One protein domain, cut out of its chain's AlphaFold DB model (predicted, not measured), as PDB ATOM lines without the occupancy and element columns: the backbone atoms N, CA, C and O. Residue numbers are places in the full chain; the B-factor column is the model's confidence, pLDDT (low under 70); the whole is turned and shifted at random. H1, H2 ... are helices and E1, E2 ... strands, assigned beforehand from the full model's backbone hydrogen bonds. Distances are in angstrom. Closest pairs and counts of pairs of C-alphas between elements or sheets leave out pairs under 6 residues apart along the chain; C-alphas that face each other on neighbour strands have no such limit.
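AT A GLANCE: This is residues 12 to 63, 75 to 118 and 127 to 159 of the 160 residues of an uncharacterized protein of Candidatus Magasanikbacteria bacterium RIFCSPLOWO2_02_FULL_44_11 (UniProt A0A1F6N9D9). Two antiparallel sheets make two halves that meet where E4 and E5 come near each other: a strongly twisted sheet of four strands with H4 over E3 and E4, and a small sheet of three strands with H3 of the helical hairpin H2 and H3 across it. H1 sits beyond H4, at the E1 end of the larger sheet. The printed part has 129 residues with four named helices and seven named strands, in the order H1 E1 E2 E3 H2 H3 E4 H4 E5 E6 E7; the sheets run E1 E2 E3 E4 and E5 E6 E7, and the class is mixed, helices and strands. The whole is compact, with a radius of gyration of the C-alphas of 15.6 A and spans of 45 by 31 by 26 A.

HOW THE PARTS SIT: Look first at E1, residues 32 to 38, and E2, residues 49 to 53, a hairpin with N 34 and O 51 at 2.8 A. E3, residues 61 to 63, forms a hairpin with E2, with N 50 and O 63 at 2.8 A; E1 E2 E3 is a meander, each strand the antiparallel neighbour of the one before. Beside E3 find its antiparallel neighbour E4, residues 108 to 114, with N 113 and O 62 at 2.7 A. H4, residues 127 to 138, is on this sheet at a height over the sheet of 10.3 A, over E3 and E4, and runs along the strands, at 5 degrees to E3 on the local plane. With residues 129 to 133 alone H4 touches H1, residues 17 to 26, at a steep tilt of 65 degrees, opposite ways; their closest C-alphas, of Ile 24 and Phe 129, are 5.8 A apart. H1 only grazes the sheet. Near E4, with 10 pairs of C-alphas within 10 A, is E5, residues 140 to 144. It forms a hairpin with E6, residues 148 to 151, where N 150 and O 142 are 2.9 A apart; E6 and E7, residues 154 to 158, form the next, with N 149 and O 157 at 2.8 A, and E5 E6 E7 is a second meander. H3, residues 94 to 105, makes two layers with this sheet, a helix on one face, at a height over the sheet of 9.3 A; it is only just over E6 and E7, with 3 of its C-alphas falling on each, and runs across the strands, at 87 degrees to E6 on the local plane. H2, residues 75 to 89, forms a helical hairpin with H3, at a shallow tilt of 18 degrees; the closest C-alphas, of Ile 80 and Leu 103, are 6.3 A apart. In H1 and H3 every O i to N i+4 pair is within hydrogen-bond range; in H2 10 of 11 are, in H4 7 of 8.

IN THESE COORDINATES: Find C-alpha 17 at (28.682, 27.558, -37.907), where H1 begins. H2 runs 21.8 A from C-alpha 75 at (16.176, 10.405, -39.423), H3 16.6 A, H4 16.1 A and E4 19.2 A. The last element, E7, ends at C-alpha 158, at (28.032, 4.427, -57.597).

THE WHOLE: The C-alphas farthest apart, of Asp 57 and Asp 92, are 46.0 A apart. Residues 64 to 74 and 119 to 126 are not printed; the gaps measure 14.2 A from C-alpha 63 to 75 and 13.5 A from C-alpha 118 to 127. Of the links that are printed whole, E1 to E2 and E2 to E3 are short and the others tight. The mean pLDDT of the printed part is 94.8, and no printed residue is under 70.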
ATOM      1  N   ASN A  12      32.527  13.358 -32.978       91.81
ATOM      2  CA  ASN A  12      31.405  13.783 -32.129       91.81
ATOM      3  C   ASN A  12      31.295  15.313 -32.000       91.81
ATOM      4  O   ASN A  12      30.328  15.807 -31.423       91.81
ATOM      5  N   ASP A  13      32.298  16.059 -32.470       91.62
ATOM      6  CA  ASP A  13      32.340  17.513 -32.329       91.62
ATOM      7  C   ASP A  13      31.738  18.177 -33.570       91.62
ATOM      8  O   ASP A  13      32.312  18.101 -34.663       91.62
ATOM      9  N   LEU A  14      30.569  18.806 -33.407       94.31
ATOM     10  CA  LEU A  14      30.025  19.700 -34.425       94.31
ATOM     11  C   LEU A  14      30.703  21.070 -34.272       94.31
ATOM     12  O   LEU A  14      30.709  21.629 -33.168       94.31
ATOM     13  N   PRO A  15      31.281  21.632 -35.345       95.31
ATOM     14  CA  PRO A  15      31.831  22.974 -35.304       95.31
ATOM     15  C   PRO A  15      30.717  24.020 -35.120       95.31
ATOM     16  O   PRO A  15      29.599  23.841 -35.613       95.31
ATOM     17  N   PRO A  16      31.024  25.156 -34.478       95.12
ATOM     18  CA  PRO A  16      30.217  26.357 -34.621       95.12
ATOM     19  C   PRO A  16      30.101  26.752 -36.093       95.12
ATOM     20  O   PRO A  16      31.074  26.646 -36.845       95.12
ATOM     21  N   LEU A  17      28.932  27.230 -36.507       94.00
ATOM     22  CA  LEU A  17      28.682  27.558 -37.907       94.00
ATOM     23  C   LEU A  17      29.568  28.712 -38.400       94.00
ATOM     24  O   LEU A  17      30.021  28.693 -39.544       94.00
ATOM     25  N   ASN A  18      29.883  29.683 -37.536       93.69
ATOM     26  CA  ASN A  18      30.795  30.778 -37.883       93.69
ATOM     27  C   ASN A  18      32.191  30.281 -38.304       93.69
ATOM     28  O   ASN A  18      32.738  30.791 -39.272       93.69
ATOM     29  N   ALA A  19      32.728  29.240 -37.663       95.44
ATOM     30  CA  ALA A  19      34.022  28.666 -38.027       95.44
ATOM     31  C   ALA A  19      34.001  28.037 -39.431       95.44
ATOM     32  O   ALA A  19      34.988  28.111 -40.165       95.44
ATOM     33  N   VAL A  20      32.866  27.444 -39.820       96.62
ATOM     34  CA  VAL A  20      32.667  26.890 -41.167       96.62
ATOM     35  C   VAL A  20      32.562  28.016 -42.200       96.62
ATOM     36  O   VAL A  20      33.218  27.962 -43.238       96.62
ATOM     37  N   VAL A  21      31.796  29.069 -41.900       95.50
ATOM     38  CA  VAL A  21      31.677  30.260 -42.761       95.50
ATOM     39  C   VAL A  21      33.033  30.944 -42.951       95.50
ATOM     40  O   VAL A  21      33.421  31.214 -44.088       95.50
ATOM     41  N   ASP A  22      33.787  31.152 -41.871       96.25
ATOM     42  CA  ASP A  22      35.128  31.741 -41.912       96.25
ATOM     43  C   ASP A  22      36.071  30.906 -42.790       96.25
ATOM     44  O   ASP A  22      36.851  31.451 -43.573       96.25
ATOM     45  N   TYR A  23      35.998  29.572 -42.709       97.25
ATOM     46  CA  TYR A  23      36.777  28.692 -43.581       97.25
ATOM     47  C   TYR A  23      36.456  28.911 -45.062       97.25
ATOM     48  O   TYR A  23      37.386  29.062 -45.855       97.25
ATOM     49  N   ILE A  24      35.171  28.959 -45.428       96.44
ATOM     50  CA  ILE A  24      34.725  29.148 -46.819       96.44
ATOM     51  C   ILE A  24      35.185  30.515 -47.342       96.44
ATOM     52  O   ILE A  24      35.741  30.614 -48.438       96.44
ATOM     53  N   GLN A  25      35.041  31.563 -46.527       95.31
ATOM     54  CA  GLN A  25      35.484  32.917 -46.866       95.31
ATOM     55  C   GLN A  25      37.003  33.012 -47.047       95.31
ATOM     56  O   GLN A  25      37.472  33.697 -47.958       95.31
ATOM     57  N   ASN A  26      37.780  32.255 -46.270       96.69
ATOM     58  CA  ASN A  26      39.229  32.142 -46.454       96.69
ATOM     59  C   ASN A  26      39.633  31.440 -47.766       96.69
ATOM     60  O   ASN A  26      40.771  31.605 -48.202       96.69
ATOM     61  N   GLN A  27      38.721  30.709 -48.425       94.88
ATOM     62  CA  GLN A  27      38.930  30.178 -49.783       94.88
ATOM     63  C   GLN A  27      38.584  31.195 -50.885       94.88
ATOM     64  O   GLN A  27      38.670  30.884 -52.071       94.88
ATOM     65  N   GLY A  28      38.191  32.419 -50.515       94.69
ATOM     66  CA  GLY A  28      37.780  33.462 -51.456       94.69
ATOM     67  C   GLY A  28      36.324  33.352 -51.916       94.69
ATOM     68  O   GLY A  28      35.932  34.069 -52.836       94.69
ATOM     69  N   VAL A  29      35.515  32.494 -51.284       94.69
ATOM     70  CA  VAL A  29      34.087  32.334 -51.593       94.69
ATOM     71  C   VAL A  29      33.238  33.063 -50.561       94.69
ATOM     72  O   VAL A  29      33.388  32.877 -49.358       94.69
ATOM     73  N   THR A  30      32.316  33.905 -51.022       92.81
ATOM     74  CA  THR A  30      31.396  34.602 -50.116       92.81
ATOM     75  C   THR A  30      30.232  33.691 -49.760       92.81
ATOM     76  O   THR A  30      29.528  33.206 -50.640       92.81
ATOM     77  N   VAL A  31      29.991  33.512 -48.465       95.19
ATOM     78  CA  VAL A  31      28.783  32.869 -47.951       95.19
ATOM     79  C   VAL A  31      28.301  33.619 -46.715       95.19
ATOM     80  O   VAL A  31      29.116  34.100 -45.923       95.19
ATOM     81  N   ASN A  32      26.985  33.748 -46.574       94.38
ATOM     82  CA  ASN A  32      26.336  34.377 -45.431       94.38
ATOM     83  C   ASN A  32      25.198  33.497 -44.924       94.38
ATOM     84  O   ASN A  32      24.546  32.800 -45.699       94.38
ATOM     85  N   ILE A  33      24.936  33.576 -43.626       94.25
ATOM     86  CA  ILE A  33      23.801  32.903 -42.998       94.25
ATOM     87  C   ILE A  33      22.523  33.665 -43.355       94.25
ATOM     88  O   ILE A  33      22.472  34.889 -43.237       94.25
ATOM     89  N   HIS A  34      21.497  32.946 -43.802       92.94
ATOM     90  CA  HIS A  34      20.189  33.521 -44.072       92.94
ATOM     91  C   HIS A  34      19.438  33.740 -42.753       92.94
ATOM     92  O   HIS A  34      19.163  32.793 -42.025       92.94
ATOM     93  N   GLU A  35      19.070  34.985 -42.451       86.44
ATOM     94  CA  GLU A  35      18.464  35.349 -41.159       86.44
ATOM     95  C   GLU A  35      17.142  34.625 -40.871       86.44
ATOM     96  O   GLU A  35      16.896  34.255 -39.727       86.44
ATOM     97  N   ASP A  36      16.324  34.389 -41.903       85.62
ATOM     98  CA  ASP A  36      15.036  33.689 -41.759       85.62
ATOM     99  C   ASP A  36      15.158  32.155 -41.713       85.62
ATOM    100  O   ASP A  36      14.196  31.478 -41.361       85.62
ATOM    101  N   PHE A  37      16.324  31.605 -42.064       82.56
ATOM    102  CA  PHE A  37      16.593  30.166 -42.082       82.56
ATOM    103  C   PHE A  37      17.814  29.894 -41.210       82.56
ATOM    104  O   PHE A  37      18.862  29.506 -41.706       82.56
ATOM    105  N   LYS A  38      17.724  30.180 -39.917       83.94
ATOM    106  CA  LYS A  38      18.743  29.763 -38.954       83.94
ATOM    107  C   LYS A  38      18.072  29.361 -37.660       83.94
ATOM    108  O   LYS A  38      17.188  30.069 -37.170       83.94
ATOM    109  N   ASP A  39      18.523  28.261 -37.091       82.31
ATOM    110  CA  ASP A  39      18.135  27.876 -35.754       82.31
ATOM    111  C   ASP A  39      19.181  28.350 -34.730       82.31
ATOM    112  O   ASP A  39      20.388  28.141 -34.837       82.31
ATOM    113  N   GLY A  40      18.716  29.075 -33.715       76.69
ATOM    114  CA  GLY A  40      19.567  29.494 -32.605       76.69
ATOM    115  C   GLY A  40      20.743  30.413 -32.978       76.69
ATOM    116  O   GLY A  40      20.626  31.340 -33.781       76.69
ATOM    117  N   ASP A  41      21.859  30.215 -32.275       83.00
ATOM    118  CA  ASP A  41      23.062  31.050 -32.348       83.00
ATOM    119  C   ASP A  41      24.132  30.387 -33.239       83.00
ATOM    120  O   ASP A  41      24.609  29.308 -32.886       83.00
ATOM    121  N   PRO A  42      24.591  31.030 -34.332       82.88
ATOM    122  CA  PRO A  42      25.668  30.516 -35.187       82.88
ATOM    123  C   PRO A  42      27.012  30.264 -34.489       82.88
ATOM    124  O   PRO A  42      27.860  29.552 -35.030       82.88
ATOM    125  N   ALA A  43      27.246  30.860 -33.316       87.56
ATOM    126  CA  ALA A  43      28.424  30.581 -32.494       87.56
ATOM    127  C   ALA A  43      28.266  29.316 -31.622       87.56
ATOM    128  O   ALA A  43      29.238  28.843 -31.027       87.56
ATOM    129  N   SER A  44      27.056  28.759 -31.538       88.06
ATOM    130  CA  SER A  44      26.756  27.514 -30.831       88.06
ATOM    131  C   SER A  44      27.211  26.289 -31.625       88.06
ATOM    132  O   SER A  44      27.262  26.304 -32.849       88.06
ATOM    133  N   LYS A  45      27.484  25.186 -30.921       90.44
ATOM    134  CA  LYS A  45      27.739  23.850 -31.501       90.44
ATOM    135  C   LYS A  45      26.477  22.980 -31.619       90.44
ATOM    136  O   LYS A  45      26.564  21.792 -31.938       90.44
ATOM    137  N   ASN A  46      25.320  23.562 -31.317       87.81
ATOM    138  CA  ASN A  46      24.026  22.881 -31.274       87.81
ATOM    139  C   ASN A  46      23.047  23.470 -32.299       87.81
ATOM    140  O   ASN A  46      21.859  23.525 -32.015       87.81
ATOM    141  N   TRP A  47      23.552  23.987 -33.418       92.62
ATOM    142  CA  TRP A  47      22.699  24.328 -34.553       92.62
ATOM    143  C   TRP A  47      22.286  23.038 -35.271       92.62
ATOM    144  O   TRP A  47      23.053  22.064 -35.309       92.62
ATOM    145  N   GLU A  48      21.069  23.034 -35.787       92.00
ATOM    146  CA  GLU A  48      20.399  21.906 -36.427       92.00
ATOM    147  C   GLU A  48      19.975  22.246 -37.853       92.00
ATOM    148  O   GLU A  48      19.999  21.350 -38.688       92.00
ATOM    149  N   GLU A  49      19.656  23.507 -38.167       94.31
ATOM    150  CA  GLU A  49      19.210  23.928 -39.496       94.31
ATOM    151  C   GLU A  49      19.695  25.336 -39.859       94.31
ATOM    152  O   GLU A  49      19.507  26.314 -39.129       94.31
ATOM    153  N   VAL A  50      20.279  25.469 -41.051       96.12
ATOM    154  CA  VAL A  50      20.667  26.771 -41.583       96.12
ATOM    155  C   VAL A  50      20.554  26.869 -43.101       96.12
ATOM    156  O   VAL A  50      20.905  25.957 -43.839       96.12
ATOM    157  N   GLY A  51      20.122  28.027 -43.587       96.62
ATOM    158  CA  GLY A  51      20.211  28.443 -44.976       96.62
ATOM    159  C   GLY A  51      21.468  29.272 -45.210       96.62
ATOM    160  O   GLY A  51      21.742  30.230 -44.487       96.62
ATOM    161  N   LEU A  52      22.218  28.935 -46.254       96.31
ATOM    162  CA  LEU A  52      23.439  29.637 -46.636       96.31
ATOM    163  C   LEU A  52      23.281  30.309 -48.003       96.31
ATOM    164  O   LEU A  52      22.980  29.669 -49.010       96.31
ATOM    165  N   VAL A  53      23.502  31.624 -48.034       96.44
ATOM    166  CA  VAL A  53      23.406  32.470 -49.229       96.44
ATOM    167  C   VAL A  53      24.800  32.733 -49.778       96.44
ATOM    168  O   VAL A  53      25.623  33.380 -49.127       96.44
ATOM    169  N   TYR A  54      25.051  32.268 -51.000       95.38
ATOM    170  CA  TYR A  54      26.334  32.421 -51.695       95.38
ATOM    171  C   TYR A  54      26.368  33.635 -52.640       95.38
ATOM    172  O   TYR A  54      27.433  34.147 -52.985       95.38
ATOM    173  N   LYS A  55      25.200  34.134 -53.060       94.62
ATOM    174  CA  LYS A  55      25.069  35.278 -53.969       94.62
ATOM    175  C   LYS A  55      23.759  36.017 -53.712       94.62
ATOM    176  O   LYS A  55      22.764  35.426 -53.300       94.62
ATOM    177  N   LYS A  56      23.759  37.327 -53.959       91.75
ATOM    178  CA  LYS A  56      22.545  38.145 -53.888       91.75
ATOM    179  C   LYS A  56      21.510  37.646 -54.908       91.75
ATOM    180  O   LYS A  56      21.878  37.295 -56.024       91.75
ATOM    181  N   ASP A  57      20.237  37.669 -54.519       90.62
ATOM    182  CA  ASP A  57      19.086  37.295 -55.354       90.62
ATOM    183  C   ASP A  57      19.071  35.811 -55.783       90.62
ATOM    184  O   ASP A  57      18.324  35.440 -56.685       90.62
ATOM    185  N   LYS A  58      19.874  34.963 -55.120       94.38
ATOM    186  CA  LYS A  58      19.848  33.502 -55.240       94.38
ATOM    187  C   LYS A  58      19.188  32.861 -54.029       94.38
ATOM    188  O   LYS A  58      19.322  33.365 -52.911       94.38
ATOM    189  N   LEU A  59      18.509  31.738 -54.245       94.81
ATOM    190  CA  LEU A  59      17.996  30.912 -53.155       94.81
ATOM    191  C   LEU A  59      19.154  30.337 -52.315       94.81
ATOM    192  O   LEU A  59      20.173  29.926 -52.883       94.81
ATOM    193  N   PRO A  60      19.019  30.288 -50.975       95.56
ATOM    194  CA  PRO A  60      20.000  29.621 -50.133       95.56
ATOM    195  C   PRO A  60      19.989  28.111 -50.390       95.56
ATOM    196  O   PRO A  60      18.941  27.538 -50.689       95.56
ATOM    197  N   PHE A  61      21.136  27.454 -50.212       96.38
ATOM    198  CA  PHE A  61      21.115  26.014 -49.957       96.38
ATOM    199  C   PHE A  61      20.818  25.791 -48.476       96.38
ATOM    200  O   PHE A  61      21.353  26.503 -47.621       96.38
ATOM    201  N   LEU A  62      19.925  24.846 -48.189       96.69
ATOM    202  CA  LEU A  62      19.531  24.518 -46.824       96.69
ATOM    203  C   LEU A  62      20.425  23.399 -46.311       96.69
ATOM    204  O   LEU A  62      20.808  22.502 -47.062       96.69
ATOM    205  N   VAL A  63      20.792  23.473 -45.044       96.88
ATOM    206  CA  VAL A  63      21.634  22.489 -44.386       96.88
ATOM    207  C   VAL A  63      20.972  22.075 -43.095       96.88
ATOM    208  O   VAL A  63      20.599  22.934 -42.304       96.88
ATOM    209  N   LEU A  75      15.738  10.197 -38.037       91.75
ATOM    210  CA  LEU A  75      16.176  10.405 -39.423       91.75
ATOM    211  C   LEU A  75      17.618   9.947 -39.651       91.75
ATOM    212  O   LEU A  75      17.881   9.191 -40.577       91.75
ATOM    213  N   TYR A  76      18.532  10.287 -38.737       96.06
ATOM    214  CA  TYR A  76      19.924   9.837 -38.800       96.06
ATOM    215  C   TYR A  76      20.051   8.309 -38.929       96.06
ATOM    216  O   TYR A  76      20.819   7.806 -39.749       96.06
ATOM    217  N   ARG A  77      19.305   7.539 -38.124       96.12
ATOM    218  CA  ARG A  77      19.380   6.070 -38.178       96.12
ATOM    219  C   ARG A  77      18.682   5.503 -39.403       96.12
ATOM    220  O   ARG A  77      19.163   4.506 -39.939       96.12
ATOM    221  N   GLU A  78      17.562   6.089 -39.807       95.62
ATOM    222  CA  GLU A  78      16.853   5.703 -41.030       95.62
ATOM    223  C   GLU A  78      17.780   5.848 -42.241       95.62
ATOM    224  O   GLU A  78      18.009   4.875 -42.956       95.62
ATOM    225  N   GLU A  79      18.434   6.998 -42.363       95.31
ATOM    226  CA  GLU A  79      19.340   7.351 -43.452       95.31
ATOM    227  C   GLU A  79      20.595   6.461 -43.494       95.31
ATOM    228  O   GLU A  79      20.940   5.899 -44.536       95.31
ATOM    229  N   ILE A  80      21.248   6.218 -42.348       97.25
ATOM    230  CA  ILE A  80      22.370   5.262 -42.264       97.25
ATOM    231  C   ILE A  80      21.945   3.858 -42.713       97.25
ATOM    232  O   ILE A  80      22.707   3.166 -43.395       97.25
ATOM    233  N   ASN A  81      20.761   3.403 -42.299       96.50
ATOM    234  CA  ASN A  81      20.280   2.069 -42.643       96.50
ATOM    235  C   ASN A  81      19.903   1.967 -44.121       96.50
ATOM    236  O   ASN A  81      20.222   0.954 -44.739       96.50
ATOM    237  N   GLU A  82      19.287   3.001 -44.688       95.38
ATOM    238  CA  GLU A  82      18.958   3.081 -46.109       95.38
ATOM    239  C   GLU A  82      20.208   2.926 -46.974       95.38
ATOM    240  O   GLU A  82      20.290   1.987 -47.766       95.38
ATOM    241  N   PHE A  83      21.247   3.733 -46.742       97.12
ATOM    242  CA  PHE A  83      22.485   3.610 -47.516       97.12
ATOM    243  C   PHE A  83      23.197   2.276 -47.294       97.12
ATOM    244  O   PHE A  83      23.765   1.713 -48.230       97.12
ATOM    245  N   LYS A  84      23.143   1.708 -46.083       96.94
ATOM    246  CA  LYS A  84      23.655   0.351 -45.844       96.94
ATOM    247  C   LYS A  84      22.898  -0.702 -46.647       96.94
ATOM    248  O   LYS A  84      23.538  -1.649 -47.094       96.94
ATOM    249  N   MET A  85      21.581  -0.565 -46.812       95.94
ATOM    250  CA  MET A  85      20.773  -1.464 -47.640       95.94
ATOM    251  C   MET A  85      21.102  -1.296 -49.123       95.94
ATOM    252  O   MET A  85      21.391  -2.299 -49.764       95.94
ATOM    253  N   LEU A  86      21.180  -0.064 -49.635       95.62
ATOM    254  CA  LEU A  86      21.596   0.200 -51.022       95.62
ATOM    255  C   LEU A  86      22.968  -0.425 -51.317       95.62
ATOM    256  O   LEU A  86      23.159  -1.139 -52.297       95.62
ATOM    257  N   LEU A  87      23.918  -0.275 -50.391       96.06
ATOM    258  CA  LEU A  87      25.238  -0.889 -50.525       96.06
ATOM    259  C   LEU A  87      25.192  -2.420 -50.547       96.06
ATOM    260  O   LEU A  87      26.123  -3.019 -51.078       96.06
ATOM    261  N   GLN A  88      24.172  -3.088 -49.993       93.94
ATOM    262  CA  GLN A  88      24.059  -4.552 -50.074       93.94
ATOM    263  C   GLN A  88      23.849  -5.040 -51.507       93.94
ATOM    264  O   GLN A  88      24.332  -6.129 -51.822       93.94
ATOM    265  N   GLU A  89      23.217  -4.234 -52.359       93.19
ATOM    266  CA  GLU A  89      22.944  -4.552 -53.765       93.19
ATOM    267  C   GLU A  89      24.201  -4.438 -54.643       93.19
ATOM    268  O   GLU A  89      24.310  -5.094 -55.679       93.19
ATOM    269  N   ILE A  90      25.204  -3.686 -54.185       94.31
ATOM    270  CA  ILE A  90      26.496  -3.534 -54.858       94.31
ATOM    271  C   ILE A  90      27.400  -4.754 -54.603       94.31
ATOM    272  O   ILE A  90      27.436  -5.314 -53.505       94.31
ATOM    273  N   ASN A  91      28.194  -5.159 -55.598       94.12
ATOM    274  CA  ASN A  91      29.184  -6.235 -55.442       94.12
ATOM    275  C   ASN A  91      30.204  -5.934 -54.326       94.12
ATOM    276  O   ASN A  91      30.516  -4.781 -54.035       94.12
ATOM    277  N   ASP A  92      30.741  -6.980 -53.688       95.38
ATOM    278  CA  ASP A  92      31.739  -6.805 -52.627       95.38
ATOM    279  C   ASP A  92      33.036  -6.187 -53.172       95.38
ATOM    280  O   ASP A  92      33.624  -6.694 -54.129       95.38
ATOM    281  N   SER A  93      33.501  -5.113 -52.535       96.75
ATOM    282  CA  SER A  93      34.741  -4.416 -52.876       96.75
ATOM    283  C   SER A  93      35.394  -3.810 -51.625       96.75
ATOM    284  O   SER A  93      34.724  -3.621 -50.600       96.75
ATOM    285  N   PRO A  94      36.705  -3.507 -51.659       97.69
ATOM    286  CA  PRO A  94      37.362  -2.754 -50.591       97.69
ATOM    287  C   PRO A  94      36.672  -1.414 -50.289       97.69
ATOM    288  O   PRO A  94      36.515  -1.055 -49.122       97.69
ATOM    289  N   GLU A  95      36.206  -0.712 -51.321       97.62
ATOM    290  CA  GLU A  95      35.527   0.582 -51.227       97.62
ATOM    291  C   GLU A  95      34.175   0.441 -50.518       97.62
ATOM    292  O   GLU A  95      33.905   1.166 -49.561       97.62
ATOM    293  N   LYS A  96      33.368  -0.562 -50.890       97.56
ATOM    294  CA  LYS A  96      32.104  -0.874 -50.206       97.56
ATOM    295  C   LYS A  96      32.328  -1.171 -48.723       97.56
ATOM    296  O   LYS A  96      31.601  -0.651 -47.878       97.56
ATOM    297  N   LYS A  97      33.338  -1.982 -48.379       97.75
ATOM    298  CA  LYS A  97      33.663  -2.302 -46.973       97.75
ATOM    299  C   LYS A  97      34.037  -1.055 -46.184       97.75
ATOM    300  O   LYS A  97      33.528  -0.862 -45.084       97.75
ATOM    301  N   LYS A  98      34.873  -0.200 -46.775       97.88
ATOM    302  CA  LYS A  98      35.271   1.084 -46.197       97.88
ATOM    303  C   LYS A  98      34.062   1.983 -45.933       97.88
ATOM    304  O   LYS A  98      33.957   2.535 -44.842       97.88
ATOM    305  N   ILE A  99      33.135   2.100 -46.885       98.31
ATOM    306  CA  ILE A  99      31.917   2.906 -46.711       98.31
ATOM    307  C   ILE A  99      31.033   2.320 -45.605       98.31
ATOM    308  O   ILE A  99      30.608   3.047 -44.712       98.31
ATOM    309  N   LEU A 100      30.795   1.004 -45.593       98.31
ATOM    310  CA  LEU A 100      29.993   0.353 -44.548       98.31
ATOM    311  C   LEU A 100      30.584   0.551 -43.143       98.31
ATOM    312  O   LEU A 100      29.840   0.773 -42.180       98.31
ATOM    313  N   GLU A 101      31.909   0.481 -43.021       98.31
ATOM    314  CA  GLU A 101      32.622   0.786 -41.782       98.31
ATOM    315  C   GLU A 101      32.454   2.264 -41.397       98.31
ATOM    316  O   GLU A 101      32.099   2.565 -40.256       98.31
ATOM    317  N   HIS A 102      32.614   3.183 -42.351       98.56
ATOM    318  CA  HIS A 102      32.444   4.622 -42.133       98.56
ATOM    319  C   HIS A 102      31.030   4.986 -41.667       98.56
ATOM    320  O   HIS A 102      30.864   5.665 -40.653       98.56
ATOM    321  N   LEU A 103      30.000   4.471 -42.344       98.19
ATOM    322  CA  LEU A 103      28.595   4.652 -41.963       98.19
ATOM    323  C   LEU A 103      28.315   4.092 -40.565       98.19
ATOM    324  O   LEU A 103      27.548   4.661 -39.797       98.19
ATOM    325  N   SER A 104      28.957   2.984 -40.188       97.38
ATOM    326  CA  SER A 104      28.811   2.409 -38.842       97.38
ATOM    327  C   SER A 104      29.486   3.245 -37.753       97.38
ATOM    328  O   SER A 104      29.043   3.225 -36.605       97.38
ATOM    329  N   ASN A 105      30.536   3.984 -38.107       97.75
ATOM    330  CA  ASN A 105      31.270   4.858 -37.195       97.75
ATOM    331  C   ASN A 105      30.756   6.301 -37.179       97.75
ATOM    332  O   ASN A 105      31.186   7.080 -36.324       97.75
ATOM    333  N   SER A 106      29.842   6.647 -38.087       98.12
ATOM    334  CA  SER A 106      29.247   7.976 -38.172       98.12
ATOM    335  C   SER A 106      28.526   8.347 -36.870       98.12
ATOM    336  O   SER A 106      28.117   7.481 -36.088       98.12
ATOM    337  N   LYS A 107      28.456   9.649 -36.599       97.31
ATOM    338  CA  LYS A 107      27.906  10.252 -35.375       97.31
ATOM    339  C   LYS A 107      26.820  11.267 -35.680       97.31
ATOM    340  O   LYS A 107      25.899  11.431 -34.886       97.31
ATOM    341  N   TYR A 108      26.947  11.934 -36.819       97.56
ATOM    342  CA  TYR A 108      25.945  12.820 -37.379       97.56
ATOM    343  C   TYR A 108      26.116  12.905 -38.895       97.56
ATOM    344  O   TYR A 108      27.165  12.535 -39.437       97.56
ATOM    345  N   ILE A 109      25.086  13.403 -39.563       98.31
ATOM    346  CA  ILE A 109      25.069  13.676 -40.996       98.31
ATOM    347  C   ILE A 109      24.847  15.172 -41.168       98.31
ATOM    348  O   ILE A 109      23.967  15.746 -40.534       98.31
ATOM    349  N   ILE A 110      25.660  15.795 -42.012       98.12
ATOM    350  CA  ILE A 110      25.363  17.118 -42.556       98.12
ATOM    351  C   ILE A 110      24.677  16.882 -43.889       98.12
ATOM    352  O   ILE A 110      25.340  16.425 -44.818       98.12
ATOM    353  N   ALA A 111      23.381  17.152 -43.986       97.81
ATOM    354  CA  ALA A 111      22.650  17.020 -45.238       97.81
ATOM    355  C   ALA A 111      22.423  18.406 -45.831       97.81
ATOM    356  O   ALA A 111      21.848  19.284 -45.196       97.81
ATOM    357  N   SER A 112      22.917  18.620 -47.049       97.88
ATOM    358  CA  SER A 112      22.764  19.881 -47.757       97.88
ATOM    359  C   SER A 112      21.811  19.727 -48.930       97.88
ATOM    360  O   SER A 112      22.105  19.024 -49.893       97.88
ATOM    361  N   GLN A 113      20.677  20.412 -48.844       97.19
ATOM    362  CA  GLN A 113      19.663  20.480 -49.879       97.19
ATOM    363  C   GLN A 113      19.978  21.608 -50.864       97.19
ATOM    364  O   GLN A 113      20.024  22.786 -50.495       97.19
ATOM    365  N   ILE A 114      20.131  21.255 -52.139       95.12
ATOM    366  CA  ILE A 114      20.462  22.209 -53.197       95.12
ATOM    367  C   ILE A 114      19.208  22.553 -54.023       95.12
ATOM    368  O   ILE A 114      18.580  21.653 -54.595       95.12
ATOM    369  N   PRO A 115      18.847  23.845 -54.167       93.69
ATOM    370  CA  PRO A 115      17.762  24.277 -55.043       93.69
ATOM    371  C   PRO A 115      18.236  24.302 -56.505       93.69
ATOM    372  O   PRO A 115      18.457  25.368 -57.073       93.69
ATOM    373  N   THR A 116      18.387  23.134 -57.133       91.19
ATOM    374  CA  THR A 116      19.023  22.964 -58.462       91.19
ATOM    375  C   THR A 116      18.454  23.845 -59.582       91.19
ATOM    376  O   THR A 116      19.165  24.161 -60.529       91.19
ATOM    377  N   ALA A 117      17.200  24.294 -59.479       92.31
ATOM    378  CA  ALA A 117      16.592  25.221 -60.436       92.31
ATOM    379  C   ALA A 117      17.148  26.662 -60.367       92.31
ATOM    380  O   ALA A 117      16.979  27.417 -61.323       92.31
ATOM    381  N   ASP A 118      17.790  27.046 -59.259       92.81
ATOM    382  CA  ASP A 118      18.383  28.372 -59.030       92.81
ATOM    383  C   ASP A 118      19.823  28.287 -58.473       92.81
ATOM    384  O   ASP A 118      20.312  29.197 -57.800       92.81
ATOM    385  N   ASN A 127      28.930  25.287 -51.754       97.44
ATOM    386  CA  ASN A 127      28.509  24.030 -51.146       97.44
ATOM    387  C   ASN A 127      29.664  23.025 -51.024       97.44
ATOM    388  O   ASN A 127      29.838  22.398 -49.978       97.44
ATOM    389  N   GLY A 128      30.500  22.932 -52.060       96.56
ATOM    390  CA  GLY A 128      31.698  22.102 -52.064       96.56
ATOM    391  C   GLY A 128      32.648  22.465 -50.925       96.56
ATOM    392  O   GLY A 128      33.008  21.595 -50.137       96.56
ATOM    393  N   PHE A 129      32.993  23.748 -50.765       97.62
ATOM    394  CA  PHE A 129      33.830  24.198 -49.646       97.62
ATOM    395  C   PHE A 129      33.164  24.009 -48.282       97.62
ATOM    396  O   PHE A 129      33.848  23.688 -47.306       97.62
ATOM    397  N   PHE A 130      31.843  24.179 -48.208       98.06
ATOM    398  CA  PHE A 130      31.086  23.914 -46.992       98.06
ATOM    399  C   PHE A 130      31.237  22.455 -46.549       98.06
ATOM    400  O   PHE A 130      31.646  22.197 -45.418       98.06
ATOM    401  N   LEU A 131      30.991  21.495 -47.441       98.00
ATOM    402  CA  LEU A 131      31.112  20.071 -47.125       98.00
ATOM    403  C   LEU A 131      32.572  19.628 -46.944       98.00
ATOM    404  O   LEU A 131      32.864  18.799 -46.079       98.00
ATOM    405  N   GLU A 132      33.509  20.223 -47.687       97.50
ATOM    406  CA  GLU A 132      34.947  19.968 -47.546       97.50
ATOM    407  C   GLU A 132      35.443  20.273 -46.124       97.50
ATOM    408  O   GLU A 132      36.296  19.549 -45.599       97.50
ATOM    409  N   TYR A 133      34.882  21.291 -45.457       97.94
ATOM    410  CA  TYR A 133      35.197  21.565 -44.056       97.94
ATOM    411  C   TYR A 133      34.961  20.329 -43.180       97.94
ATOM    412  O   TYR A 133      35.825  19.963 -42.379       97.94
ATOM    413  N   PHE A 134      33.816  19.665 -43.335       98.25
ATOM    414  CA  PHE A 134      33.458  18.496 -42.534       98.25
ATOM    415  C   PHE A 134      34.290  17.271 -42.903       98.25
ATOM    416  O   PHE A 134      34.673  16.501 -42.021       98.25
ATOM    417  N   VAL A 135      34.667  17.121 -44.174       97.88
ATOM    418  CA  VAL A 135      35.644  16.102 -44.587       97.88
ATOM    419  C   VAL A 135      36.964  16.298 -43.835       97.88
ATOM    420  O   VAL A 135      37.452  15.372 -43.189       97.88
ATOM    421  N   LYS A 136      37.508  17.522 -43.845       97.06
ATOM    422  CA  LYS A 136      38.817  17.832 -43.248       97.06
ATOM    423  C   LYS A 136      38.827  17.803 -41.722       97.06
ATOM    424  O   LYS A 136      39.814  17.368 -41.135       97.06
ATOM    425  N   ASN A 137      37.764  18.285 -41.083       97.44
ATOM    426  CA  ASN A 137      37.763  18.556 -39.641       97.44
ATOM    427  C   ASN A 137      36.899  17.581 -38.833       97.44
ATOM    428  O   ASN A 137      37.084  17.458 -37.623       97.44
ATOM    429  N   CYS A 138      35.969  16.877 -39.480       97.75
ATOM    430  CA  CYS A 138      34.972  16.042 -38.807       97.75
ATOM    431  C   CYS A 138      34.996  14.579 -39.280       97.75
ATOM    432  O   CYS A 138      34.159  13.778 -38.852       97.75
ATOM    433  N   GLY A 139      35.960  14.221 -40.139       97.75
ATOM    434  CA  GLY A 139      36.053  12.891 -40.737       97.75
ATOM    435  C   GLY A 139      34.830  12.581 -41.592       97.75
ATOM    436  O   GLY A 139      34.268  11.493 -41.472       97.75
ATOM    437  N   GLY A 140      34.368  13.571 -42.359       98.06
ATOM    438  CA  GLY A 140      33.241  13.459 -43.277       98.06
ATOM    439  C   GLY A 140      33.550  12.561 -44.478       98.06
ATOM    440  O   GLY A 140      34.626  12.658 -45.065       98.06
ATOM    441  N   MET A 141      32.590  11.725 -44.866       98.50
ATOM    442  CA  MET A 141      32.554  11.043 -46.165       98.50
ATOM    443  C   MET A 141      31.366  11.569 -46.961       98.50
ATOM    444  O   MET A 141      30.271  11.680 -46.407       98.50
ATOM    445  N   ILE A 142      31.593  11.901 -48.231       98.56
ATOM    446  CA  ILE A 142      30.586  12.550 -49.070       98.56
ATOM    447  C   ILE A 142      29.726  11.518 -49.795       98.56
ATOM    448  O   ILE A 142      30.248  10.529 -50.311       98.56
ATOM    449  N   GLN A 143      28.424  11.786 -49.865       98.19
ATOM    450  CA  GLN A 143      27.481  11.120 -50.762       98.19
ATOM    451  C   GLN A 143      26.641  12.167 -51.494       98.19
ATOM    452  O   GLN A 143      26.258  13.164 -50.887       98.19
ATOM    453  N   ALA A 144      26.349  11.937 -52.772       97.19
ATOM    454  CA  ALA A 144      25.453  12.773 -53.569       97.19
ATOM    455  C   ALA A 144      24.307  11.938 -54.158       97.19
ATOM    456  O   ALA A 144      24.524  10.812 -54.622       97.19
ATOM    457  N   ASP A 145      23.085  12.475 -54.102       95.25
ATOM    458  CA  ASP A 145      21.882  11.798 -54.596       95.25
ATOM    459  C   ASP A 145      21.933  11.517 -56.096       95.25
ATOM    460  O   ASP A 145      22.265  12.390 -56.892       95.25
ATOM    461  N   GLY A 146      21.547  10.299 -56.486       93.06
ATOM    462  CA  GLY A 146      21.601   9.850 -57.881       93.06
ATOM    463  C   GLY A 146      23.020   9.638 -58.419       93.06
ATOM    464  O   GLY A 146      23.186   9.498 -59.626       93.06
ATOM    465  N   GLU A 147      24.028   9.652 -57.542       95.25
ATOM    466  CA  GLU A 147      25.425   9.404 -57.893       95.25
ATOM    467  C   GLU A 147      26.025   8.320 -56.996       95.25
ATOM    468  O   GLU A 147      26.164   7.178 -57.411       95.25
ATOM    469  N   GLY A 148      26.390   8.643 -55.754       97.19
ATOM    470  CA  GLY A 148      27.025   7.689 -54.846       97.19
ATOM    471  C   GLY A 148      28.029   8.319 -53.890       97.19
ATOM    472  O   GLY A 148      27.911   9.491 -53.536       97.19
ATOM    473  N   PHE A 149      28.992   7.520 -53.428       98.38
ATOM    474  CA  PHE A 149      29.969   7.893 -52.404       98.38
ATOM    475  C   PHE A 149      31.300   8.349 -52.998       98.38
ATOM    476  O   PHE A 149      31.844   7.718 -53.905       98.38
ATOM    477  N   TYR A 150      31.873   9.392 -52.401       98.19
ATOM    478  CA  TYR A 150      33.081  10.055 -52.874       98.19
ATOM    479  C   TYR A 150      34.242   9.987 -51.875       98.19
ATOM    480  O   TYR A 150      34.065  10.099 -50.660       98.19
ATOM    481  N   GLU A 151      35.461   9.899 -52.413       94.25
ATOM    482  CA  GLU A 151      36.709  10.192 -51.707       94.25
ATOM    483  C   GLU A 151      37.493  11.276 -52.459       94.25
ATOM    484  O   GLU A 151      38.003  11.068 -53.565       94.25
ATOM    485  N   GLY A 152      37.579  12.463 -51.853       91.00
ATOM    486  CA  GLY A 152      38.056  13.653 -52.554       91.00
ATOM    487  C   GLY A 152      37.151  13.957 -53.750       91.00
ATOM    488  O   GLY A 152      35.951  14.133 -53.583       91.00
ATOM    489  N   HIS A 153      37.724  13.978 -54.953       90.06
ATOM    490  CA  HIS A 153      36.988  14.190 -56.207       90.06
ATOM    491  C   HIS A 153      36.636  12.890 -56.945       90.06
ATOM    492  O   HIS A 153      36.133  12.942 -58.064       90.06
ATOM    493  N   ASN A 154      36.935  11.726 -56.363       95.50
ATOM    494  CA  ASN A 154      36.719  10.440 -57.018       95.50
ATOM    495  C   ASN A 154      35.442   9.787 -56.490       95.50
ATOM    496  O   ASN A 154      35.330   9.550 -55.286       95.50
ATOM    497  N   LEU A 155      34.522   9.450 -57.394       97.06
ATOM    498  CA  LEU A 155      33.410   8.550 -57.102       97.06
ATOM    499  C   LEU A 155      33.986   7.147 -56.861       97.06
ATOM    500  O   LEU A 155      34.617   6.575 -57.750       97.06
ATOM    501  N   ILE A 156      33.825   6.621 -55.646       97.31
ATOM    502  CA  ILE A 156      34.388   5.323 -55.236       97.31
ATOM    503  C   ILE A 156      33.354   4.196 -55.254       97.31
ATOM    504  O   ILE A 156      33.727   3.037 -55.428       97.31
ATOM    505  N   VAL A 157      32.072   4.525 -55.088       97.56
ATOM    506  CA  VAL A 157      30.940   3.606 -55.265       97.56
ATOM    507  C   VAL A 157      29.774   4.392 -55.841       97.56
ATOM    508  O   VAL A 157      29.347   5.371 -55.235       97.56
ATOM    509  N   GLU A 158      29.265   3.939 -56.980       96.50
ATOM    510  CA  GLU A 158      28.032   4.427 -57.597       96.50
ATOM    511  C   GLU A 158      26.821   3.735 -56.954       96.50
ATOM    512  O   GLU A 158      26.885   2.549 -56.616       96.50
ATOM    513  N   LEU A 159      25.742   4.486 -56.750       91.94
ATOM    514  CA  LEU A 159      24.452   4.006 -56.269       91.94
ATOM    515  C   LEU A 159      23.413   4.330 -57.349       91.94
ATOM    516  O   LEU A 159      23.248   5.499 -57.694       91.94
TER     517      LEU A 159